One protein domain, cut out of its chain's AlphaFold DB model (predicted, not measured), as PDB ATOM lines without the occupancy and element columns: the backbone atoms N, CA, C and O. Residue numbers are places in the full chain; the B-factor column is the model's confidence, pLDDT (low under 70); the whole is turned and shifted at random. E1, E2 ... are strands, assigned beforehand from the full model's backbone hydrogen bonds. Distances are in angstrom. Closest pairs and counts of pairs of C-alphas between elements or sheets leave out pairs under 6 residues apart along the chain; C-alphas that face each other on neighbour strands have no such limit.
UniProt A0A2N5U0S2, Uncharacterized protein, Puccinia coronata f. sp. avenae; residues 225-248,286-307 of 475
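AT A GLANCE: This is residues 225 to 248 and 286 to 307 of the 475 residues of an uncharacterized protein of Puccinia coronata f. sp. avenae (UniProt A0A2N5U0S2). There is little regular structure: a small antiparallel sheet, E2 - E1 - E5, lies part way along the length, while the hairpin of E3 and E4 reaches one end and the paired residues 247 to 248 and 286 to 287 reach the other. The 46 printed residues include five named strands, E1 to E5 in chain order, and no named helix; the class is all strand, with 17 residues in named elements. The whole is compact, radius of gyration of the C-alphas 10.0 A, spanning 33 by 20 by 16 A.

IN THESE COORDINATES: E1, residues 225 to 227, begins at C-alpha (187.685, 149.104, 148.693) and measures 6.1 A. E2 is 234 to 236, 7.0 A; E5 is 305 to 307, 6.2 A, ending at (190.204, 143.277, 149.921). E3 is 293 to 296, 9.5 A; E4 is 299 to 302, 10.0 A.

HOW THE PARTS SIT: Inner strand E1 is antiparallel to E2, its hairpin partner (N 226 and O 235, 2.8 A), and to E5 (N 225 and O 306, 2.9 A). E4 runs on into E5 at 62 degrees. In the hairpin of E3 and E4, antiparallel, N 294 and O 301 are 2.9 A apart.

THE WHOLE: Residues 249 to 285 are cut out; C-alphas 248 and 286 are 6.3 A apart. No link printed whole is long. Residue 248 alone has pLDDT under 70.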
ATOM      1  N   LEU A 225     187.496 147.721 149.121       88.44
ATOM      2  CA  LEU A 225     187.685 149.104 148.693       88.44
ATOM      3  C   LEU A 225     187.903 149.137 147.185       88.44
ATOM      4  O   LEU A 225     188.568 148.266 146.625       88.44
ATOM      5  N   VAL A 226     187.379 150.167 146.528       90.19
ATOM      6  CA  VAL A 226     187.711 150.451 145.131       90.19
ATOM      7  C   VAL A 226     189.141 150.965 145.091       90.19
ATOM      8  O   VAL A 226     189.470 151.926 145.780       90.19
ATOM      9  N   CYS A 227     189.987 150.324 144.296       89.25
ATOM     10  CA  CYS A 227     191.391 150.682 144.161       89.25
ATOM     11  C   CYS A 227     191.628 151.291 142.780       89.25
ATOM     12  O   CYS A 227     191.284 150.692 141.759       89.25
ATOM     13  N   CYS A 228     192.217 152.486 142.731       87.44
ATOM     14  CA  CYS A 228     192.540 153.131 141.469       87.44
ATOM     15  C   CYS A 228     193.552 152.285 140.682       87.44
ATOM     16  O   CYS A 228     194.641 152.005 141.189       87.44
ATOM     17  N   PRO A 229     193.274 151.933 139.413       85.69
ATOM     18  CA  PRO A 229     194.185 151.102 138.637       85.69
ATOM     19  C   PRO A 229     195.509 151.801 138.284       85.69
ATOM     20  O   PRO A 229     196.438 151.126 137.825       85.69
ATOM     21  N   ARG A 230     195.583 153.128 138.472       83.56
ATOM     22  CA  ARG A 230     196.714 153.979 138.088       83.56
ATOM     23  C   ARG A 230     197.591 154.385 139.276       83.56
ATOM     24  O   ARG A 230     198.789 154.147 139.220       83.56
ATOM     25  N   CYS A 231     196.998 154.949 140.331       84.69
ATOM     26  CA  CYS A 231     197.722 155.453 141.510       84.69
ATOM     27  C   CYS A 231     197.491 154.641 142.794       84.69
ATOM     28  O   CYS A 231     197.991 155.016 143.845       84.69
ATOM     29  N   PHE A 232     196.698 153.563 142.748       84.62
ATOM     30  CA  PHE A 232     196.370 152.709 143.902       84.62
ATOM     31  C   PHE A 232     195.621 153.386 145.062       84.62
ATOM     32  O   PHE A 232     195.356 152.740 146.073       84.62
ATOM     33  N   ALA A 233     195.206 154.647 144.904       85.50
ATOM     34  CA  ALA A 233     194.314 155.324 145.840       85.50
ATOM     35  C   ALA A 233     193.048 154.490 146.095       85.50
ATOM     36  O   ALA A 233     192.443 153.961 145.155       85.50
ATOM     37  N   MET A 234     192.667 154.379 147.366       87.19
ATOM     38  CA  MET A 234     191.573 153.529 147.822       87.19
ATOM     39  C   MET A 234     190.352 154.363 148.200       87.19
ATOM     40  O   MET A 234     190.476 155.399 148.849       87.19
ATOM     41  N   TYR A 235     189.169 153.884 147.826       84.44
ATOM     42  CA  TYR A 235     187.896 154.546 148.094       84.44
ATOM     43  C   TYR A 235     186.873 153.543 148.637       84.44
ATOM     44  O   TYR A 235     186.778 152.425 148.113       84.44
ATOM     45  N   PRO A 236     186.052 153.912 149.634       87.69
ATOM     46  CA  PRO A 236     184.915 153.090 150.028       87.69
ATOM     47  C   PRO A 236     183.952 152.903 148.849       87.69
ATOM     48  O   PRO A 236     183.582 153.870 148.188       87.69
ATOM     49  N   ILE A 237     183.503 151.670 148.593       83.62
ATOM     50  CA  ILE A 237     182.603 151.359 147.464       83.62
ATOM     51  C   ILE A 237     181.362 152.274 147.402       83.62
ATOM     52  O   ILE A 237     181.023 152.715 146.301       83.62
ATOM     53  N   PRO A 238     180.675 152.596 148.521       80.38
ATOM     54  CA  PRO A 238     179.476 153.431 148.468       80.38
ATOM     55  C   PRO A 238     179.746 154.884 148.050       80.38
ATOM     56  O   PRO A 238     178.861 155.513 147.472       80.38
ATOM     57  N   THR A 239     180.939 155.408 148.348       83.44
ATOM     58  CA  THR A 239     181.309 156.824 148.169       83.44
ATOM     59  C   THR A 239     182.353 157.048 147.078       83.44
ATOM     60  O   THR A 239     182.744 158.186 146.830       83.44
ATOM     61  N   ALA A 240     182.805 155.985 146.412       86.06
ATOM     62  CA  ALA A 240     183.824 156.071 145.382       86.06
ATOM     63  C   ALA A 240     183.343 156.912 144.177       86.06
ATOM     64  O   ALA A 240     182.246 156.662 143.658       86.06
ATOM     65  N   PRO A 241     184.149 157.887 143.717       90.31
ATOM     66  CA  PRO A 241     183.841 158.681 142.530       90.31
ATOM     67  C   PRO A 241     183.954 157.837 141.251       90.31
ATOM     68  O   PRO A 241     184.580 156.782 141.244       90.31
ATOM     69  N   GLU A 242     183.374 158.296 140.140       89.69
ATOM     70  CA  GLU A 242     183.525 157.601 138.847       89.69
ATOM     71  C   GLU A 242     184.985 157.638 138.354       89.69
ATOM     72  O   GLU A 242     185.482 156.663 137.786       89.69
ATOM     73  N   GLN A 243     185.688 158.737 138.646       92.56
ATOM     74  CA  GLN A 243     187.091 158.962 138.313       92.56
ATOM     75  C   GLN A 243     187.903 159.274 139.565       92.56
ATOM     76  O   GLN A 243     187.421 159.909 140.501       92.56
ATOM     77  N   CYS A 244     189.156 158.830 139.580       90.31
ATOM     78  CA  CYS A 244     190.060 159.015 140.703       90.31
ATOM     79  C   CYS A 244     190.352 160.500 140.951       90.31
ATOM     80  O   CYS A 244     190.879 161.185 140.076       90.31
ATOM     81  N   VAL A 245     190.092 160.967 142.170       89.12
ATOM     82  CA  VAL A 245     190.322 162.362 142.593       89.12
ATOM     83  C   VAL A 245     191.641 162.551 143.348       89.12
ATOM     84  O   VAL A 245     191.927 163.638 143.835       89.12
ATOM     85  N   HIS A 246     192.454 161.499 143.457       86.19
ATOM     86  CA  HIS A 246     193.732 161.555 144.157       86.19
ATOM     87  C   HIS A 246     194.705 162.479 143.418       86.19
ATOM     88  O   HIS A 246     194.981 162.262 142.235       86.19
ATOM     89  N   SER A 247     195.235 163.477 144.120       81.56
ATOM     90  CA  SER A 247     196.303 164.350 143.635       81.56
ATOM     91  C   SER A 247     197.647 163.854 144.159       81.56
ATOM     92  O   SER A 247     197.851 163.792 145.371       81.56
ATOM     93  N   GLU A 248     198.566 163.510 143.262       62.56
ATOM     94  CA  GLU A 248     199.961 163.257 143.632       62.56
ATOM     95  C   GLU A 248     200.758 164.560 143.498       62.56
ATOM     96  O   GLU A 248     200.576 165.305 142.534       62.56
ATOM     97  N   GLN A 286     198.792 167.513 139.803       74.00
ATOM     98  CA  GLN A 286     198.099 166.741 138.775       74.00
ATOM     99  C   GLN A 286     197.158 165.704 139.413       74.00
ATOM    100  O   GLN A 286     197.585 164.753 140.072       74.00
ATOM    101  N   ILE A 287     195.851 165.882 139.205       83.75
ATOM    102  CA  ILE A 287     194.828 164.913 139.619       83.75
ATOM    103  C   ILE A 287     194.959 163.647 138.764       83.75
ATOM    104  O   ILE A 287     195.200 163.705 137.557       83.75
ATOM    105  N   CYS A 288     194.787 162.478 139.381       86.94
ATOM    106  CA  CYS A 288     194.892 161.201 138.691       86.94
ATOM    107  C   CYS A 288     193.856 161.063 137.555       86.94
ATOM    108  O   CYS A 288     194.216 160.803 136.410       86.94
ATOM    109  N   GLY A 289     192.564 161.227 137.839       87.06
ATOM    110  CA  GLY A 289     191.500 161.202 136.828       87.06
ATOM    111  C   GLY A 289     191.252 159.841 136.163       87.06
ATOM    112  O   GLY A 289     190.497 159.762 135.201       87.06
ATOM    113  N   ALA A 290     191.876 158.756 136.633       89.75
ATOM    114  CA  ALA A 290     191.654 157.423 136.077       89.75
ATOM    115  C   ALA A 290     190.254 156.897 136.420       89.75
ATOM    116  O   ALA A 290     189.836 157.001 137.575       89.75
ATOM    117  N   ASP A 291     189.579 156.269 135.457       92.56
ATOM    118  CA  ASP A 291     188.289 155.624 135.701       92.56
ATOM    119  C   ASP A 291     188.422 154.550 136.790       92.56
ATOM    120  O   ASP A 291     189.389 153.781 136.832       92.56
ATOM    121  N   LEU A 292     187.451 154.518 137.700       90.94
ATOM    122  CA  LEU A 292     187.395 153.547 138.794       90.94
ATOM    123  C   LEU A 292     186.414 152.406 138.515       90.94
ATOM    124  O   LEU A 292     186.525 151.331 139.110       90.94
ATOM    125  N   PHE A 293     185.481 152.614 137.586       92.94
ATOM    126  CA  PHE A 293     184.402 151.687 137.273       92.94
ATOM    127  C   PHE A 293     184.317 151.396 135.778       92.94
ATOM    128  O   PHE A 293     184.616 152.238 134.937       92.94
ATOM    129  N   TYR A 294     183.830 150.204 135.443       89.88
ATOM    130  CA  TYR A 294     183.391 149.856 134.096       89.88
ATOM    131  C   TYR A 294     181.919 149.428 134.115       89.88
ATOM    132  O   TYR A 294     181.380 148.989 135.136       89.88
ATOM    133  N   LYS A 295     181.233 149.565 132.976       88.75
ATOM    134  CA  LYS A 295     179.813 149.202 132.846       88.75
ATOM    135  C   LYS A 295     179.676 147.743 132.410       88.75
ATOM    136  O   LYS A 295     180.141 147.372 131.338       88.75
ATOM    137  N   CYS A 296     178.967 146.932 133.197       79.62
ATOM    138  CA  CYS A 296     178.627 145.549 132.860       79.62
ATOM    139  C   CYS A 296     177.131 145.295 133.071       79.62
ATOM    140  O   CYS A 296     176.618 145.431 134.183       79.62
ATOM    141  N   ARG A 297     176.414 144.932 131.995       72.50
ATOM    142  CA  ARG A 297     174.987 144.539 132.024       72.50
ATOM    143  C   ARG A 297     174.112 145.476 132.887       72.50
ATOM    144  O   ARG A 297     173.312 145.016 133.692       72.50
ATOM    145  N   ARG A 298     174.273 146.797 132.696       77.12
ATOM    146  CA  ARG A 298     173.588 147.913 133.402       77.12
ATOM    147  C   ARG A 298     173.998 148.176 134.857       77.12
ATOM    148  O   ARG A 298     173.474 149.104 135.461       77.12
ATOM    149  N   THR A 299     174.953 147.432 135.400       77.81
ATOM    150  CA  THR A 299     175.555 147.718 136.711       77.81
ATOM    151  C   THR A 299     176.971 148.253 136.529       77.81
ATOM    152  O   THR A 299     177.684 147.833 135.614       77.81
ATOM    153  N   ARG A 300     177.377 149.205 137.371       84.50
ATOM    154  CA  ARG A 300     178.779 149.633 137.438       84.50
ATOM    155  C   ARG A 300     179.546 148.647 138.309       84.50
ATOM    156  O   ARG A 300     179.062 148.274 139.376       84.50
ATOM    157  N   GLN A 301     180.707 148.214 137.843       88.06
ATOM    158  CA  GLN A 301     181.582 147.290 138.555       88.06
ATOM    159  C   GLN A 301     182.943 147.963 138.748       88.06
ATOM    160  O   GLN A 301     183.428 148.587 137.799       88.06
ATOM    161  N   PRO A 302     183.555 147.889 139.941       90.38
ATOM    162  CA  PRO A 302     184.896 148.418 140.147       90.38
ATOM    163  C   PRO A 302     185.890 147.746 139.199       90.38
ATOM    164  O   PRO A 302     185.854 146.530 139.014       90.38
ATOM    165  N   ILE A 303     186.799 148.528 138.617       88.88
ATOM    166  CA  ILE A 303     187.872 147.999 137.764       88.88
ATOM    167  C   ILE A 303     188.851 147.164 138.600       88.88
ATOM    168  O   ILE A 303     189.331 146.128 138.140       88.88
ATOM    169  N   ARG A 304     189.133 147.595 139.835       87.31
ATOM    170  CA  ARG A 304     189.956 146.872 140.811       87.31
ATOM    171  C   ARG A 304     189.400 147.041 142.220       87.31
ATOM    172  O   ARG A 304     188.962 148.129 142.594       87.31
ATOM    173  N   CYS A 305     189.496 145.973 143.009       89.81
ATOM    174  CA  CYS A 305     189.137 145.976 144.423       89.81
ATOM    175  C   CYS A 305     190.321 145.532 145.276       89.81
ATOM    176  O   CYS A 305     190.890 144.475 145.020       89.81
ATOM    177  N   PHE A 306     190.646 146.309 146.303       89.06
ATOM    178  CA  PHE A 306     191.484 145.860 147.408       89.06
ATOM    179  C   PHE A 306     190.585 145.189 148.445       89.06
ATOM    180  O   PHE A 306     189.585 145.782 148.852       89.06
ATOM    181  N   ALA A 307     190.910 143.962 148.843       90.88
ATOM    182  CA  ALA A 307     190.204 143.277 149.921       90.88
ATOM    183  C   ALA A 307     191.040 143.334 151.200       90.88
ATOM    184  O   ALA A 307     192.257 143.205 151.128       90.88
TER     185      ALA A 307